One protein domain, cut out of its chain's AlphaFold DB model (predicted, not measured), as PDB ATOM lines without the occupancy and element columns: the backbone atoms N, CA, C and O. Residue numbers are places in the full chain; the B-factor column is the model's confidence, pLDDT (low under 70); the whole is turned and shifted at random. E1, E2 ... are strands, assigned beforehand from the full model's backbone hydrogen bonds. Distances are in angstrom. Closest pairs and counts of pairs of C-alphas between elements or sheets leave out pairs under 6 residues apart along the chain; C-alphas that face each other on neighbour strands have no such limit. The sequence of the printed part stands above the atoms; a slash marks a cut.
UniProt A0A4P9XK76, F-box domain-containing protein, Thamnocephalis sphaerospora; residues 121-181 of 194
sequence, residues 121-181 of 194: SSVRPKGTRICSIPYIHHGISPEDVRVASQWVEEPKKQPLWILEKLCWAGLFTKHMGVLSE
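This is residues 121 to 181 of the 194 residues of the protein "F-box domain-containing protein" of Thamnocephalis sphaerospora (UniProt A0A4P9XK76). Little regular structure is present: one narrow, strongly twisted ribbon of three antiparallel strands, with a long tail, residues 166 to 181, after E3. The 61 printed residues have no named helix and 21 residues in strands E1, E2 and E3, an all-strand meander, each strand the antiparallel neighbour of the one before. The whole is loose, with a radius of gyration of the C-alphas of 13.4 A, and elongated, spanning 43 by 23 by 14 A.

Inner strand E2, residues 146 to 152, forms a hairpin with edge strand E1, residues 128 to 135, at 158 degrees; N 133 and O 148 are 2.8 A apart. E2 also forms a hairpin with edge strand E3, residues 160 to 165, at 146 degrees; N 149 and O 162 are 2.8 A apart.

E1 begins at C-alpha 128 (194.441, 124.126, 92.687), bends by 54 degrees at residue 131 and measures 19.9 A. E2 measures 19.2 A. E3 measures 16.1 A, ending at C-alpha 165 (181.882, 135.583, 94.888).

The C-alphas farthest apart, of Lys 156 and His 175, are 43.4 A apart. The printed part has no cut, and both links are short. The pLDDT is under 70 at residues 121 to 122, 155 to 156 and 177 to 181.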
ATOM      1  N   SER A 121     184.908 136.572  88.072       68.69
ATOM      2  CA  SER A 121     184.566 135.315  87.414       68.69
ATOM      3  C   SER A 121     183.525 134.566  88.247       68.69
ATOM      4  O   SER A 121     183.772 134.191  89.395       68.69
ATOM      5  N   SER A 122     182.351 134.317  87.664       69.50
ATOM      6  CA  SER A 122     181.385 133.348  88.202       69.50
ATOM      7  C   SER A 122     181.838 131.904  87.966       69.50
ATOM      8  O   SER A 122     181.376 130.986  88.645       69.50
ATOM      9  N   VAL A 123     182.756 131.702  87.018       76.19
ATOM     10  CA  VAL A 123     183.302 130.396  86.670       76.19
ATOM     11  C   VAL A 123     184.516 130.120  87.542       76.19
ATOM     12  O   VAL A 123     185.490 130.876  87.552       76.19
ATOM     13  N   ARG A 124     184.463 129.007  88.274       75.62
ATOM     14  CA  ARG A 124     185.593 128.548  89.076       75.62
ATOM     15  C   ARG A 124     186.732 128.130  88.131       75.62
ATOM     16  O   ARG A 124     186.488 127.286  87.264       75.62
ATOM     17  N   PRO A 125     187.945 128.689  88.271       78.19
ATOM     18  CA  PRO A 125     189.083 128.291  87.446       78.19
ATOM     19  C   PRO A 125     189.393 126.802  87.641       78.19
ATOM     20  O   PRO A 125     189.195 126.240  88.724       78.19
ATOM     21  N   LYS A 126     189.881 126.155  86.580       81.81
ATOM     22  CA  LYS A 126     190.384 124.779  86.655       81.81
ATOM     23  C   LYS A 126     191.785 124.827  87.260       81.81
ATOM     24  O   LYS A 126     192.649 125.500  86.716       81.81
ATOM     25  N   GLY A 127     192.009 124.149  88.382       84.31
ATOM     26  CA  GLY A 127     193.317 124.134  89.037       84.31
ATOM     27  C   GLY A 127     193.247 123.887  90.536       84.31
ATOM     28  O   GLY A 127     192.216 123.478  91.071       84.31
ATOM     29  N   THR A 128     194.346 124.191  91.226       79.25
ATOM     30  CA  THR A 128     194.441 124.126  92.687       79.25
ATOM     31  C   THR A 128     194.472 125.526  93.296       79.25
ATOM     32  O   THR A 128     195.337 126.344  92.978       79.25
ATOM     33  N   ARG A 129     193.540 125.809  94.216       82.25
ATOM     34  CA  ARG A 129     193.545 127.058  94.990       82.25
ATOM     35  C   ARG A 129     194.678 127.036  96.015       82.25
ATOM     36  O   ARG A 129     194.714 126.167  96.884       82.25
ATOM     37  N   ILE A 130     195.557 128.029  95.939       76.00
ATOM     38  CA  ILE A 130     196.702 128.221  96.835       76.00
ATOM     39  C   ILE A 130     196.294 129.002  98.080       76.00
ATOM     40  O   ILE A 130     196.588 128.604  99.206       76.00
ATOM     41  N   CYS A 131     195.636 130.140  97.860       78.50
ATOM     42  CA  CYS A 131     195.322 131.119  98.889       78.50
ATOM     43  C   CYS A 131     193.978 131.783  98.591       78.50
ATOM     44  O   CYS A 131     193.514 131.812  97.451       78.50
ATOM     45  N   SER A 132     193.353 132.311  99.633       79.88
ATOM     46  CA  SER A 132     192.136 133.104  99.558       79.88
ATOM     47  C   SER A 132     192.218 134.221 100.582       79.88
ATOM     48  O   SER A 132     192.373 133.951 101.775       79.88
ATOM     49  N   ILE A 133     192.094 135.452 100.109       80.31
ATOM     50  CA  ILE A 133     192.069 136.667 100.904       80.31
ATOM     51  C   ILE A 133     190.647 137.220 100.797       80.31
ATOM     52  O   ILE A 133     190.222 137.588  99.699       80.31
ATOM     53  N   PRO A 134     189.874 137.240 101.891       78.69
ATOM     54  CA  PRO A 134     188.586 137.911 101.880       78.69
ATOM     55  C   PRO A 134     188.793 139.403 101.603       78.69
ATOM     56  O   PRO A 134     189.657 140.039 102.201       78.69
ATOM     57  N   TYR A 135     188.012 139.936 100.671       77.06
ATOM     58  CA  TYR A 135     187.976 141.349 100.326       77.06
ATOM     59  C   TYR A 135     186.676 141.917 100.889       77.06
ATOM     60  O   TYR A 135     185.609 141.762 100.282       77.06
ATOM     61  N   ILE A 136     186.747 142.459 102.107       75.56
ATOM     62  CA  ILE A 136     185.564 142.843 102.875       75.56
ATOM     63  C   ILE A 136     185.712 144.254 103.427       75.56
ATOM     64  O   ILE A 136     186.295 144.442 104.479       75.56
ATOM     65  N   HIS A 137     185.064 145.229 102.806       72.06
ATOM     66  CA  HIS A 137     184.959 146.559 103.406       72.06
ATOM     67  C   HIS A 137     183.881 146.600 104.492       72.06
ATOM     68  O   HIS A 137     182.881 145.876 104.444       72.06
ATOM     69  N   HIS A 138     184.066 147.481 105.474       75.31
ATOM     70  CA  HIS A 138     183.076 147.685 106.524       75.31
ATOM     71  C   HIS A 138     181.719 148.120 105.935       75.31
ATOM     72  O   HIS A 138     181.658 148.977 105.057       75.31
ATOM     73  N   GLY A 139     180.626 147.512 106.412       75.31
ATOM     74  CA  GLY A 139     179.261 147.811 105.961       75.31
ATOM     75  C   GLY A 139     178.824 147.091 104.680       75.31
ATOM     76  O   GLY A 139     177.692 147.280 104.243       75.31
ATOM     77  N   ILE A 140     179.676 146.244 104.091       80.12
ATOM     78  CA  ILE A 140     179.311 145.434 102.925       80.12
ATOM     79  C   ILE A 140     178.290 144.350 103.303       80.12
ATOM     80  O   ILE A 140     178.457 143.628 104.290       80.12
ATOM     81  N   SER A 141     177.242 144.219 102.481       82.62
ATOM     82  CA  SER A 141     176.287 143.107 102.548       82.62
ATOM     83  C   SER A 141     177.017 141.774 102.334       82.62
ATOM     84  O   SER A 141     177.868 141.697 101.448       82.62
ATOM     85  N   PRO A 142     176.684 140.688 103.055       80.38
ATOM     86  CA  PRO A 142     177.295 139.374 102.834       80.38
ATOM     87  C   PRO A 142     177.291 138.930 101.362       80.38
ATOM     88  O   PRO A 142     178.259 138.341 100.888       80.38
ATOM     89  N   GLU A 143     176.240 139.267 100.612       81.56
ATOM     90  CA  GLU A 143     176.092 138.951  99.181       81.56
ATOM     91  C   GLU A 143     177.137 139.652  98.295       81.56
ATOM     92  O   GLU A 143     177.500 139.171  97.214       81.56
ATOM     93  N   ASP A 144     177.682 140.760  98.787       82.81
ATOM     94  CA  ASP A 144     178.695 141.571  98.127       82.81
ATOM     95  C   ASP A 144     180.116 141.265  98.579       82.81
ATOM     96  O   ASP A 144     181.069 141.740  97.961       82.81
ATOM     97  N   VAL A 145     180.282 140.384  99.566       84.00
ATOM     98  CA  VAL A 145     181.605 139.894  99.941       84.00
ATOM     99  C   VAL A 145     182.249 139.192  98.748       84.00
ATOM    100  O   VAL A 145     181.651 138.345  98.067       84.00
ATOM    101  N   ARG A 146     183.503 139.561  98.490       85.25
ATOM    102  CA  ARG A 146     184.349 138.939  97.478       85.25
ATOM    103  C   ARG A 146     185.553 138.295  98.144       85.25
ATOM    104  O   ARG A 146     185.948 138.654  99.250       85.25
ATOM    105  N   VAL A 147     186.144 137.327  97.463       83.88
ATOM    106  CA  VAL A 147     187.384 136.684  97.890       83.88
ATOM    107  C   VAL A 147     188.370 136.768  96.743       83.88
ATOM    108  O   VAL A 147     188.127 136.224  95.670       83.88
ATOM    109  N   ALA A 148     189.494 137.440  96.970       85.19
ATOM    110  CA  ALA A 148     190.635 137.358  96.076       85.19
ATOM    111  C   ALA A 148     191.306 136.005  96.310       85.19
ATOM    112  O   ALA A 148     191.843 135.726  97.380       85.19
ATOM    113  N   SER A 149     191.238 135.126  95.327       83.19
ATOM    114  CA  SER A 149     191.788 133.779  95.394       83.19
ATOM    115  C   SER A 149     192.971 133.655  94.449       83.19
ATOM    116  O   SER A 149     192.925 134.137  93.322       83.19
ATOM    117  N   GLN A 150     194.040 133.014  94.912       84.31
ATOM    118  CA  GLN A 150     195.194 132.695  94.083       84.31
ATOM    119  C   GLN A 150     195.130 131.224  93.682       84.31
ATOM    120  O   GLN A 150     194.967 130.353  94.541       84.31
ATOM    121  N   TRP A 151     195.286 130.946  92.394       84.50
ATOM    122  CA  TRP A 151     195.162 129.617  91.803       84.50
ATOM    123  C   TRP A 151     196.406 129.248  90.997       84.50
ATOM    124  O   TRP A 151     196.992 130.102  90.337       84.50
ATOM    125  N   VAL A 152     196.789 127.970  91.024       82.06
ATOM    126  CA  VAL A 152     197.689 127.369  90.026       82.06
ATOM    127  C   VAL A 152     196.842 126.489  89.121       82.06
ATOM    128  O   VAL A 152     196.271 125.510  89.598       82.06
ATOM    129  N   GLU A 153     196.738 126.830  87.838       83.00
ATOM    130  CA  GLU A 153     196.023 125.995  86.861       83.00
ATOM    131  C   GLU A 153     196.834 124.762  86.450       83.00
ATOM    132  O   GLU A 153     196.284 123.675  86.326       83.00
ATOM    133  N   GLU A 154     198.145 124.935  86.267       82.31
ATOM    134  CA  GLU A 154     199.090 123.881  85.892       82.31
ATOM    135  C   GLU A 154     200.417 124.094  86.638       82.31
ATOM    136  O   GLU A 154     200.822 125.252  86.799       82.31
ATOM    137  N   PRO A 155     201.177 123.039  86.997       68.50
ATOM    138  CA  PRO A 155     202.393 123.131  87.825       68.50
ATOM    139  C   PRO A 155     203.506 124.049  87.290       68.50
ATOM    140  O   PRO A 155     204.469 124.335  88.000       68.50
ATOM    141  N   LYS A 156     203.409 124.487  86.029       65.94
ATOM    142  CA  LYS A 156     204.396 125.333  85.341       65.94
ATOM    143  C   LYS A 156     203.886 126.736  85.006       65.94
ATOM    144  O   LYS A 156     204.674 127.557  84.537       65.94
ATOM    145  N   LYS A 157     202.601 127.026  85.225       77.31
ATOM    146  CA  LYS A 157     202.030 128.356  84.992       77.31
ATOM    147  C   LYS A 157     202.209 129.233  86.226       77.31
ATOM    148  O   LYS A 157     202.262 128.748  87.356       77.31
ATOM    149  N   GLN A 158     202.332 130.540  86.002       74.81
ATOM    150  CA  GLN A 158     202.355 131.489  87.109       74.81
ATOM    151  C   GLN A 158     201.008 131.460  87.844       74.81
ATOM    152  O   GLN A 158     199.971 131.321  87.191       74.81
ATOM    153  N   PRO A 159     201.007 131.598  89.180       81.44
ATOM    154  CA  PRO A 159     199.772 131.723  89.932       81.44
ATOM    155  C   PRO A 159     198.924 132.897  89.432       81.44
ATOM    156  O   PRO A 159     199.431 134.010  89.284       81.44
ATOM    157  N   LEU A 160     197.635 132.654  89.221       83.25
ATOM    158  CA  LEU A 160     196.665 133.661  88.805       83.25
ATOM    159  C   LEU A 160     195.840 134.113  90.010       83.25
ATOM    160  O   LEU A 160     195.377 133.286  90.795       83.25
ATOM    161  N   TRP A 161     195.638 135.422  90.144       83.38
ATOM    162  CA  TRP A 161     194.683 135.977  91.099       83.38
ATOM    163  C   TRP A 161     193.326 136.184  90.428       83.38
ATOM    164  O   TRP A 161     193.251 136.782  89.359       83.38
ATOM    165  N   ILE A 162     192.262 135.702  91.065       84.69
ATOM    166  CA  ILE A 162     190.877 135.819  90.599       84.69
ATOM    167  C   ILE A 162     190.014 136.322  91.749       84.69
ATOM    168  O   ILE A 162     190.128 135.837  92.877       84.69
ATOM    169  N   LEU A 163     189.126 137.270  91.455       86.12
ATOM    170  CA  LEU A 163     188.111 137.721  92.395       86.12
ATOM    171  C   LEU A 163     186.861 136.850  92.260       86.12
ATOM    172  O   LEU A 163     186.231 136.794  91.207       86.12
ATOM    173  N   GLU A 164     186.502 136.168  93.337       84.75
ATOM    174  CA  GLU A 164     185.372 135.251  93.383       84.75
ATOM    175  C   GLU A 164     184.249 135.803  94.264       84.75
ATOM    176  O   GLU A 164     184.494 136.499  95.256       84.75
ATOM    177  N   LYS A 165     183.003 135.433  93.951       85.00
ATOM    178  CA  LYS A 165     181.882 135.583  94.888       85.00
ATOM    179  C   LYS A 165     181.860 134.404  95.854       85.00
ATOM    180  O   LYS A 165     182.034 133.257  95.441       85.00
ATOM    181  N   LEU A 166     181.601 134.675  97.132       79.38
ATOM    182  CA  LEU A 166     181.325 133.606  98.087       79.38
ATOM    183  C   LEU A 166     180.021 132.901  97.707       79.38
ATOM    184  O   LEU A 166     178.994 133.536  97.469       79.38
ATOM    185  N   CYS A 167     180.071 131.573  97.656       78.19
ATOM    186  CA  CYS A 167     178.872 130.769  97.498       78.19
ATOM    187  C   CYS A 167     178.196 130.639  98.865       78.19
ATOM    188  O   CYS A 167     178.588 129.808  99.680       78.19
ATOM    189  N   TRP A 168     177.187 131.474  99.110       76.19
ATOM    190  CA  TRP A 168     176.346 131.422 100.312       76.19
ATOM    191  C   TRP A 168     175.166 130.453 100.178       76.19
ATOM    192  O   TRP A 168     174.239 130.505 100.983       76.19
ATOM    193  N   ALA A 169     175.151 129.603  99.145       76.38
ATOM    194  CA  ALA A 169     174.017 128.733  98.852       76.38
ATOM    195  C   ALA A 169     173.614 127.914 100.093       76.38
ATOM    196  O   ALA A 169     174.420 127.166 100.644       76.38
ATOM    197  N   GLY A 170     172.363 128.081 100.532       71.81
ATOM    198  CA  GLY A 170     171.802 127.407 101.708       71.81
ATOM    199  C   GLY A 170     171.972 128.142 103.046       71.81
ATOM    200  O   GLY A 170     171.455 127.664 104.051       71.81
ATOM    201  N   LEU A 171     172.641 129.300 103.083       74.62
ATOM    202  CA  LEU A 171     172.773 130.132 104.284       74.62
ATOM    203  C   LEU A 171     171.886 131.379 104.181       74.62
ATOM    204  O   LEU A 171     171.921 132.103 103.189       74.62
ATOM    205  N   PHE A 172     171.104 131.657 105.228       77.88
ATOM    206  CA  PHE A 172     170.337 132.900 105.337       77.88
ATOM    207  C   PHE A 172     171.272 134.066 105.682       77.88
ATOM    208  O   PHE A 172     171.680 134.242 106.827       77.88
ATOM    209  N   THR A 173     171.592 134.883 104.683       79.06
ATOM    210  CA  THR A 173     172.524 136.020 104.786       79.06
ATOM    211  C   THR A 173     171.872 137.322 105.253       79.06
ATOM    212  O   THR A 173     172.577 138.232 105.675       79.06
ATOM    213  N   LYS A 174     170.534 137.420 105.238       74.19
ATOM    214  CA  LYS A 174     169.770 138.670 105.451       74.19
ATOM    215  C   LYS A 174     170.012 139.366 106.805       74.19
ATOM    216  O   LYS A 174     169.711 140.547 106.947       74.19
ATOM    217  N   HIS A 175     170.556 138.647 107.786       74.31
ATOM    218  CA  HIS A 175     170.890 139.171 109.117       74.31
ATOM    219  C   HIS A 175     172.363 138.975 109.494       74.31
ATOM    220  O   HIS A 175     172.740 139.197 110.643       74.31
ATOM    221  N   MET A 176     173.203 138.539 108.554       73.56
ATOM    222  CA  MET A 176     174.628 138.384 108.810       73.56
ATOM    223  C   MET A 176     175.324 139.732 108.621       73.56
ATOM    224  O   MET A 176     175.236 140.348 107.564       73.56
ATOM    225  N   GLY A 177     176.017 140.189 109.658       68.00
ATOM    226  CA  GLY A 177     176.945 141.311 109.580       68.00
ATOM    227  C   GLY A 177     178.377 140.794 109.566       68.00
ATOM    228  O   GLY A 177     178.700 139.832 110.266       68.00
ATOM    229  N   VAL A 178     179.254 141.432 108.794       66.25
ATOM    230  CA  VAL A 178     180.687 141.155 108.904       66.25
ATOM    231  C   VAL A 178     181.222 141.890 110.131       66.25
ATOM    232  O   VAL A 178     181.305 143.115 110.143       66.25
ATOM    233  N   LEU A 179     181.551 141.128 111.175       62.66
ATOM    234  CA  LEU A 179     181.952 141.661 112.483       62.66
ATOM    235  C   LEU A 179     183.429 142.074 112.560       62.66
ATOM    236  O   LEU A 179     183.793 142.857 113.433       62.66
ATOM    237  N   SER A 180     184.292 141.554 111.684       58.59
ATOM    238  CA  SER A 180     185.709 141.924 111.666       58.59
ATOM    239  C   SER A 180     186.353 141.620 110.321       58.59
ATOM    240  O   SER A 180     186.174 140.522 109.788       58.59
ATOM    241  N   GLU A 181     187.168 142.546 109.833       59.41
ATOM    242  CA  GLU A 181     188.106 142.311 108.742       59.41
ATOM    243  C   GLU A 181     189.397 141.734 109.343       59.41
ATOM    244  O   GLU A 181     190.024 142.348 110.200       59.41
TER     245      GLU A 181